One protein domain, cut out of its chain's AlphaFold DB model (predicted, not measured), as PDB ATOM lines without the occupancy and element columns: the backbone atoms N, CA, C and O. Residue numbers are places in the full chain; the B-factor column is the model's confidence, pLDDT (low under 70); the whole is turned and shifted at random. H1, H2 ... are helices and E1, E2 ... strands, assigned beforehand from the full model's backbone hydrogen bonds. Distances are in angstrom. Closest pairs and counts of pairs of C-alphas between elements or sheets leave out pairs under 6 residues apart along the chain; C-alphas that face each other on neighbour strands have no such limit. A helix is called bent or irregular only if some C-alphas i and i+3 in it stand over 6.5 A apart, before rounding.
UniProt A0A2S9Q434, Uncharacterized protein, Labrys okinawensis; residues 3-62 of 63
ATOM      1  N   SER A   3     -38.440  15.889 -34.491       80.25
ATOM      2  CA  SER A   3     -38.274  15.989 -33.040       80.25
ATOM      3  C   SER A   3     -39.520  16.605 -32.399       80.25
ATOM      4  O   SER A   3     -40.111  17.536 -32.945       80.25
ATOM      5  N   SER A   4     -39.929  16.082 -31.245       82.25
ATOM      6  CA  SER A   4     -40.982  16.657 -30.402       82.25
ATOM      7  C   SER A   4     -40.635  16.410 -28.937       82.25
ATOM      8  O   SER A   4     -40.489  15.261 -28.515       82.25
ATOM      9  N   GLY A   5     -40.454  17.490 -28.171       83.44
ATOM     10  CA  GLY A   5     -39.928  17.420 -26.807       83.44
ATOM     11  C   GLY A   5     -38.591  16.671 -26.757       83.44
ATOM     12  O   GLY A   5     -37.674  16.979 -27.514       83.44
ATOM     13  N   ASN A   6     -38.519  15.650 -25.900       81.38
ATOM     14  CA  ASN A   6     -37.347  14.776 -25.752       81.38
ATOM     15  C   ASN A   6     -37.382  13.539 -26.674       81.38
ATOM     16  O   ASN A   6     -36.584  12.621 -26.498       81.38
ATOM     17  N   GLY A   7     -38.321  13.478 -27.623       79.75
ATOM     18  CA  GLY A   7     -38.503  12.351 -28.538       79.75
ATOM     19  C   GLY A   7     -38.230  12.707 -30.000       79.75
ATOM     20  O   GLY A   7     -38.301  13.868 -30.409       79.75
ATOM     21  N   ALA A   8     -37.957  11.682 -30.807       83.25
ATOM     22  CA  ALA A   8     -37.831  11.786 -32.256       83.25
ATOM     23  C   ALA A   8     -38.715  10.740 -32.948       83.25
ATOM     24  O   ALA A   8     -38.753   9.580 -32.554       83.25
ATOM     25  N   TRP A   9     -39.401  11.162 -34.007       82.94
ATOM     26  CA  TRP A   9     -40.408  10.384 -34.721       82.94
ATOM     27  C   TRP A   9     -40.003  10.172 -36.181       82.94
ATOM     28  O   TRP A   9     -39.447  11.062 -36.838       82.94
ATOM     29  N   LEU A  10     -40.288   8.996 -36.733       83.69
ATOM     30  CA  LEU A  10     -40.107   8.735 -38.161       83.69
ATOM     31  C   LEU A  10     -41.209   9.450 -38.961       83.69
ATOM     32  O   LEU A  10     -42.378   9.403 -38.608       83.69
ATOM     33  N   ARG A  11     -40.846  10.117 -40.069       76.44
ATOM     34  CA  ARG A  11     -41.806  10.869 -40.914       76.44
ATOM     35  C   ARG A  11     -42.785   9.973 -41.679       76.44
ATOM     36  O   ARG A  11     -43.826  10.449 -42.109       76.44
ATOM     37  N   ARG A  12     -42.403   8.719 -41.934       70.19
ATOM     38  CA  ARG A  12     -43.198   7.707 -42.640       70.19
ATOM     39  C   ARG A  12     -42.987   6.372 -41.934       70.19
ATOM     40  O   ARG A  12     -41.993   5.701 -42.200       70.19
ATOM     41  N   SER A  13     -43.889   6.034 -41.025       62.50
ATOM     42  CA  SER A  13     -43.810   4.843 -40.167       62.50
ATOM     43  C   SER A  13     -44.089   3.537 -40.931       62.50
ATOM     44  O   SER A  13     -43.590   2.489 -40.565       62.50
ATOM     45  N   GLY A  14     -44.801   3.587 -42.067       62.69
ATOM     46  CA  GLY A  14     -45.284   2.379 -42.756       62.69
ATOM     47  C   GLY A  14     -44.212   1.410 -43.283       62.69
ATOM     48  O   GLY A  14     -44.290   0.221 -43.013       62.69
ATOM     49  N   THR A  15     -43.220   1.879 -44.048       59.66
ATOM     50  CA  THR A  15     -42.256   0.981 -44.726       59.66
ATOM     51  C   THR A  15     -40.870   0.948 -44.093       59.66
ATOM     52  O   THR A  15     -40.210  -0.081 -44.129       59.66
ATOM     53  N   ARG A  16     -40.418   2.047 -43.480       78.31
ATOM     54  CA  ARG A  16     -39.052   2.148 -42.935       78.31
ATOM     55  C   ARG A  16     -38.923   1.736 -41.476       78.31
ATOM     56  O   ARG A  16     -37.806   1.543 -41.015       78.31
ATOM     57  N   GLU A  17     -40.023   1.627 -40.738       82.25
ATOM     58  CA  GLU A  17     -39.963   1.336 -39.306       82.25
ATOM     59  C   GLU A  17     -39.465  -0.084 -39.030       82.25
ATOM     60  O   GLU A  17     -38.579  -0.260 -38.201       82.25
ATOM     61  N   THR A  18     -39.946  -1.087 -39.770       85.25
ATOM     62  CA  THR A  18     -39.508  -2.480 -39.590       85.25
ATOM     63  C   THR A  18     -38.020  -2.657 -39.882       85.25
ATOM     64  O   THR A  18     -37.312  -3.275 -39.090       85.25
ATOM     65  N   GLU A  19     -37.532  -2.087 -40.987       87.94
ATOM     66  CA  GLU A  19     -36.112  -2.125 -41.365       87.94
ATOM     67  C   GLU A  19     -35.246  -1.388 -40.340       87.94
ATOM     68  O   GLU A  19     -34.216  -1.899 -39.901       87.94
ATOM     69  N   PHE A  20     -35.700  -0.214 -39.896       87.06
ATOM     70  CA  PHE A  20     -35.024   0.567 -38.869       87.06
ATOM     71  C   PHE A  20     -34.937  -0.200 -37.545       87.06
ATOM     72  O   PHE A  20     -33.856  -0.328 -36.974       87.06
ATOM     73  N   LEU A  21     -36.043  -0.789 -37.085       88.44
ATOM     74  CA  LEU A  21     -36.064  -1.616 -35.880       88.44
ATOM     75  C   LEU A  21     -35.206  -2.878 -36.023       88.44
ATOM     76  O   LEU A  21     -34.640  -3.334 -35.030       88.44
ATOM     77  N   ALA A  22     -35.115  -3.465 -37.219       90.88
ATOM     78  CA  ALA A  22     -34.237  -4.603 -37.469       90.88
ATOM     79  C   ALA A  22     -32.762  -4.204 -37.319       90.88
ATOM     80  O   ALA A  22     -32.033  -4.883 -36.597       90.88
ATOM     81  N   ALA A  23     -32.360  -3.069 -37.899       91.56
ATOM     82  CA  ALA A  23     -31.011  -2.526 -37.750       91.56
ATOM     83  C   ALA A  23     -30.675  -2.226 -36.278       91.56
ATOM     84  O   ALA A  23     -29.636  -2.650 -35.777       91.56
ATOM     85  N   LEU A  24     -31.596  -1.595 -35.537       91.75
ATOM     86  CA  LEU A  24     -31.392  -1.290 -34.115       91.75
ATOM     87  C   LEU A  24     -31.226  -2.533 -33.229       91.75
ATOM     88  O   LEU A  24     -30.611  -2.452 -32.171       91.75
ATOM     89  N   LYS A  25     -31.798  -3.677 -33.618       91.81
ATOM     90  CA  LYS A  25     -31.658  -4.932 -32.864       91.81
ATOM     91  C   LYS A  25     -30.342  -5.656 -33.137       91.81
ATOM     92  O   LYS A  25     -29.950  -6.490 -32.325       91.81
ATOM     93  N   GLN A  26     -29.729  -5.406 -34.291       92.94
ATOM     94  CA  GLN A  26     -28.492  -6.063 -34.721       92.94
ATOM     95  C   GLN A  26     -27.254  -5.330 -34.202       92.94
ATOM     96  O   GLN A  26     -26.248  -5.966 -33.892       92.94
ATOM     97  N   GLU A  27     -27.348  -4.010 -34.065       91.88
ATOM     98  CA  GLU A  27     -26.232  -3.163 -33.668       91.88
ATOM     99  C   GLU A  27     -26.162  -2.915 -32.156       91.88
ATOM    100  O   GLU A  27     -27.139  -3.048 -31.420       91.88
ATOM    101  N   ARG A  28     -24.976  -2.516 -31.681       93.31
ATOM    102  CA  ARG A  28     -24.739  -2.161 -30.265       93.31
ATOM    103  C   ARG A  28     -24.825  -0.667 -29.987       93.31
ATOM    104  O   ARG A  28     -25.013  -0.274 -28.838       93.31
ATOM    105  N   THR A  29     -24.669   0.159 -31.013       94.75
ATOM    106  CA  THR A  29     -24.636   1.617 -30.891       94.75
ATOM    107  C   THR A  29     -25.387   2.273 -32.034       94.75
ATOM    108  O   THR A  29     -25.298   1.822 -33.172       94.75
ATOM    109  N   MET A  30     -26.073   3.373 -31.742       92.44
ATOM    110  CA  MET A  30     -26.691   4.242 -32.739       92.44
ATOM    111  C   MET A  30     -26.051   5.621 -32.677       92.44
ATOM    112  O   MET A  30     -26.008   6.242 -31.615       92.44
ATOM    113  N   THR A  31     -25.621   6.114 -33.832       92.94
ATOM    114  CA  THR A  31     -25.108   7.474 -33.984       92.94
ATOM    115  C   THR A  31     -26.184   8.388 -34.555       92.94
ATOM    116  O   THR A  31     -26.881   8.024 -35.504       92.94
ATOM    117  N   VAL A  32     -26.316   9.585 -33.985       89.44
ATOM    118  CA  VAL A  32     -27.198  10.642 -34.488       89.44
ATOM    119  C   VAL A  32     -26.403  11.922 -34.678       89.44
ATOM    120  O   VAL A  32     -26.015  12.576 -33.708       89.44
ATOM    121  N   ASP A  33     -26.239  12.305 -35.939       91.44
ATOM    122  CA  ASP A  33     -25.756  13.623 -36.326       91.44
ATOM    123  C   ASP A  33     -26.929  14.598 -36.428       91.44
ATOM    124  O   ASP A  33     -27.918  14.360 -37.130       91.44
ATOM    125  N   ALA A  34     -26.825  15.713 -35.715       87.88
ATOM    126  CA  ALA A  34     -27.854  16.741 -35.678       87.88
ATOM    127  C   ALA A  34     -27.239  18.136 -35.583       87.88
ATOM    128  O   ALA A  34     -26.101  18.309 -35.152       87.88
ATOM    129  N   VAL A  35     -28.019  19.151 -35.942       89.94
ATOM    130  CA  VAL A  35     -27.688  20.549 -35.662       89.94
ATOM    131  C   VAL A  35     -28.586  21.011 -34.525       89.94
ATOM    132  O   VAL A  35     -29.810  20.928 -34.619       89.94
ATOM    133  N   SER A  36     -27.983  21.461 -33.426       86.44
ATOM    134  CA  SER A  36     -28.731  22.008 -32.290       86.44
ATOM    135  C   SER A  36     -29.480  23.285 -32.686       86.44
ATOM    136  O   SER A  36     -29.093  23.967 -33.634       86.44
ATOM    137  N   GLY A  37     -30.486  23.692 -31.905       85.31
ATOM    138  CA  GLY A  37     -31.205  24.955 -32.146       85.31
ATOM    139  C   GLY A  37     -30.314  26.209 -32.139       85.31
ATOM    140  O   GLY A  37     -30.718  27.243 -32.653       85.31
ATOM    141  N   ARG A  38     -29.088  26.116 -31.600       92.62
ATOM    142  CA  ARG A  38     -28.075  27.185 -31.615       92.62
ATOM    143  C   ARG A  38     -27.149  27.155 -32.843       92.62
ATOM    144  O   ARG A  38     -26.240  27.968 -32.919       92.62
ATOM    145  N   GLY A  39     -27.324  26.209 -33.768       93.75
ATOM    146  CA  GLY A  39     -26.507  26.081 -34.982       93.75
ATOM    147  C   GLY A  39     -25.267  25.185 -34.854       93.75
ATOM    148  O   GLY A  39     -24.598  24.922 -35.851       93.75
ATOM    149  N   ASN A  40     -24.966  24.651 -33.666       94.38
ATOM    150  CA  ASN A  40     -23.820  23.751 -33.490       94.38
ATOM    151  C   ASN A  40     -24.108  22.362 -34.066       94.38
ATOM    152  O   ASN A  40     -25.152  21.781 -33.754       94.38
ATOM    153  N   LYS A  41     -23.152  21.808 -34.824       94.69
ATOM    154  CA  LYS A  41     -23.135  20.385 -35.187       94.69
ATOM    155  C   LYS A  41     -22.913  19.559 -33.920       94.69
ATOM    156  O   LYS A  41     -21.981  19.813 -33.164       94.69
ATOM    157  N   THR A  42     -23.787  18.596 -33.690       91.81
ATOM    158  CA  THR A  42     -23.795  17.720 -32.520       91.81
ATOM    159  C   THR A  42     -23.845  16.277 -32.976       91.81
ATOM    160  O   THR A  42     -24.588  15.951 -33.900       91.81
ATOM    161  N   HIS A  43     -23.069  15.438 -32.302       93.19
ATOM    162  CA  HIS A  43     -22.979  14.012 -32.559       93.19
ATOM    163  C   HIS A  43     -23.316  13.275 -31.266       93.19
ATOM    164  O   HIS A  43     -22.625  13.434 -30.256       93.19
ATOM    165  N   TYR A  44     -24.377  12.475 -31.296       90.44
ATOM    166  CA  TYR A  44     -24.811  11.665 -30.164       90.44
ATOM    167  C   TYR A  44     -24.554  10.193 -30.449       90.44
ATOM    168  O   TYR A  44     -24.886   9.711 -31.528       90.44
ATOM    169  N   VAL A  45     -24.004   9.481 -29.467       94.06
ATOM    170  CA  VAL A  45     -23.880   8.022 -29.503       94.06
ATOM    171  C   VAL A  45     -24.764   7.455 -28.410       94.06
ATOM    172  O   VAL A  45     -24.583   7.762 -27.232       94.06
ATOM    173  N   PHE A  46     -25.714   6.624 -28.809       90.38
ATOM    174  CA  PHE A  46     -26.604   5.920 -27.902       90.38
ATOM    175  C   PHE A  46     -26.222   4.447 -27.857       90.38
ATOM    176  O   PHE A  46     -26.004   3.825 -28.897       90.38
ATOM    177  N   SER A  47     -26.168   3.884 -26.651       94.12
ATOM    178  CA  SER A  47     -26.107   2.434 -26.486       94.12
ATOM    179  C   SER A  47     -27.444   1.823 -26.898       94.12
ATOM    180  O   SER A  47     -28.503   2.308 -26.493       94.12
ATOM    181  N   LEU A  48     -27.387   0.753 -27.684       94.75
ATOM    182  CA  LEU A  48     -28.540  -0.072 -28.045       94.75
ATOM    183  C   LEU A  48     -28.654  -1.318 -27.161       94.75
ATOM    184  O   LEU A  48     -29.506  -2.179 -27.400       94.75
ATOM    185  N   ASP A  49     -27.830  -1.419 -26.114       94.19
ATOM    186  CA  ASP A  49     -27.954  -2.512 -25.162       94.19
ATOM    187  C   ASP A  49     -29.350  -2.509 -24.518       94.19
ATOM    188  O   ASP A  49     -29.867  -1.491 -24.057       94.19
ATOM    189  N   GLY A  50     -30.001  -3.668 -24.544       92.25
ATOM    190  CA  GLY A  50     -31.363  -3.834 -24.044       92.25
ATOM    191  C   GLY A  50     -32.495  -3.439 -25.001       92.25
ATOM    192  O   GLY A  50     -33.646  -3.734 -24.665       92.25
ATOM    193  N   VAL A  51     -32.239  -2.891 -26.198       92.94
ATOM    194  CA  VAL A  51     -33.305  -2.533 -27.167       92.94
ATOM    195  C   VAL A  51     -34.188  -3.735 -27.513       92.94
ATOM    196  O   VAL A  51     -35.415  -3.642 -27.466       92.94
ATOM    197  N   THR A  52     -33.598  -4.907 -27.753       91.75
ATOM    198  CA  THR A  52     -34.354  -6.145 -28.017       91.75
ATOM    199  C   THR A  52     -35.278  -6.523 -26.856       91.75
ATOM    200  O   THR A  52     -36.440  -6.871 -27.078       91.75
ATOM    201  N   LYS A  53     -34.795  -6.406 -25.611       93.69
ATOM    202  CA  LYS A  53     -35.586  -6.702 -24.406       93.69
ATOM    203  C   LYS A  53     -36.715  -5.686 -24.221       93.69
ATOM    204  O   LYS A  53     -37.836  -6.079 -23.910       93.69
ATOM    205  N   ALA A  54     -36.443  -4.401 -24.443       90.88
ATOM    206  CA  ALA A  54     -37.450  -3.345 -24.375       90.88
ATOM    207  C   ALA A  54     -38.567  -3.567 -25.408       90.88
ATOM    208  O   ALA A  54     -39.744  -3.516 -25.059       90.88
ATOM    209  N   MET A  55     -38.213  -3.911 -26.651       88.56
ATOM    210  CA  MET A  55     -39.193  -4.207 -27.702       88.56
ATOM    211  C   MET A  55     -40.038  -5.446 -27.387       88.56
ATOM    212  O   MET A  55     -41.237  -5.455 -27.659       88.56
ATOM    213  N   ALA A  56     -39.437  -6.488 -26.806       90.12
ATOM    214  CA  ALA A  56     -40.181  -7.670 -26.371       90.12
ATOM    215  C   ALA A  56     -41.224  -7.322 -25.296       90.12
ATOM    216  O   ALA A  56     -42.360  -7.778 -25.387       90.12
ATOM    217  N   ARG A  57     -40.868  -6.463 -24.331       91.19
ATOM    218  CA  ARG A  57     -41.802  -5.969 -23.306       91.19
ATOM    219  C   ARG A  57     -42.927  -5.121 -23.897       91.19
ATOM    220  O   ARG A  57     -44.073  -5.301 -23.507       91.19
ATOM    221  N   LEU A  58     -42.630  -4.239 -24.855       87.81
ATOM    222  CA  LEU A  58     -43.660  -3.417 -25.505       87.81
ATOM    223  C   LEU A  58     -44.719  -4.265 -26.216       87.81
ATOM    224  O   LEU A  58     -45.905  -3.996 -26.066       87.81
ATOM    225  N   ARG A  59     -44.310  -5.332 -26.915       86.25
ATOM    226  CA  ARG A  59     -45.255  -6.274 -27.545       86.25
ATOM    227  C   ARG A  59     -46.154  -6.999 -26.545       86.25
ATOM    228  O   ARG A  59     -47.234  -7.425 -26.913       86.25
ATOM    229  N   GLN A  60     -45.693  -7.186 -25.309       89.12
ATOM    230  CA  GLN A  60     -46.503  -7.799 -24.255       89.12
ATOM    231  C   GLN A  60     -47.483  -6.796 -23.636       89.12
ATOM    232  O   GLN A  60     -48.572  -7.183 -23.229       89.12
ATOM    233  N   ALA A  61     -47.094  -5.521 -23.544       87.69
ATOM    234  CA  ALA A  61     -47.901  -4.467 -22.928       87.69
ATOM    235  C   ALA A  61     -48.988  -3.897 -23.858       87.69
ATOM    236  O   ALA A  61     -50.004  -3.411 -23.368       87.69
ATOM    237  N   CYS A  62     -48.784  -3.952 -25.176       78.50
ATOM    238  CA  CYS A  62     -49.748  -3.511 -26.186       78.50
ATOM    239  C   CYS A  62     -50.133  -4.695 -27.094       78.50
ATOM    240  O   CYS A  62     -49.478  -4.870 -28.127       78.50
TER     241      CYS A  62
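AT A GLANCE: This is residues 3 to 62 of the 63 residues of an uncharacterized protein of Labrys okinawensis (UniProt A0A2S9Q434). A long two-stranded hairpin, E2 and E3, makes one arm, and H1 and H2 spread from its open end; E1 stands free. The printed part has 60 residues, in the order E1, H1, E2, E3, H2, mixed helices and strands, with an antiparallel sheet E2 - E3. It is loose, radius of gyration of the C-alphas 13.6 A, spanning 40 by 24 by 20 A.

IN THESE COORDINATES: Find C-alpha 7 at (-38.503, 12.351, -28.538), where E1 runs to 9, 6.8 A. H1, residues 13 to 26, measures 19.6 A and is only just irregular: C-alphas 15 and 18 are 6.8 A apart. E2, 29 to 35, measures 19.8 A; E3, 41 to 47, 20.2 A. H2, 51 to 61, covers 15.3 A to C-alpha 61 at (-47.901, -4.467, -22.928).

HOW THE PARTS SIT: In the hairpin E2 and E3, antiparallel at 160 degrees, N 30 and O 46 are 2.9 A apart, within hydrogen-bond range. H1, with residues 24 to 25 alone, only just touches H2, with 3 pairs of C-alphas within 8 A, only at their ends; the closest C-alphas, Lys 25 and Thr 52, are 5.7 A apart. They run opposite ways at a steep tilt of 51 degrees. Every O i to N i+4 pair is within hydrogen-bond range in H2, 7 of 10 in H1. E1 pairs with no named strand and is apart from H1.

THE WHOLE: The farthest C-alphas, Gly 39 and Gln 60, are 40.8 A apart. The printed part has no cut, its four links are tight, and residues 13 to 15 are under pLDDT 70.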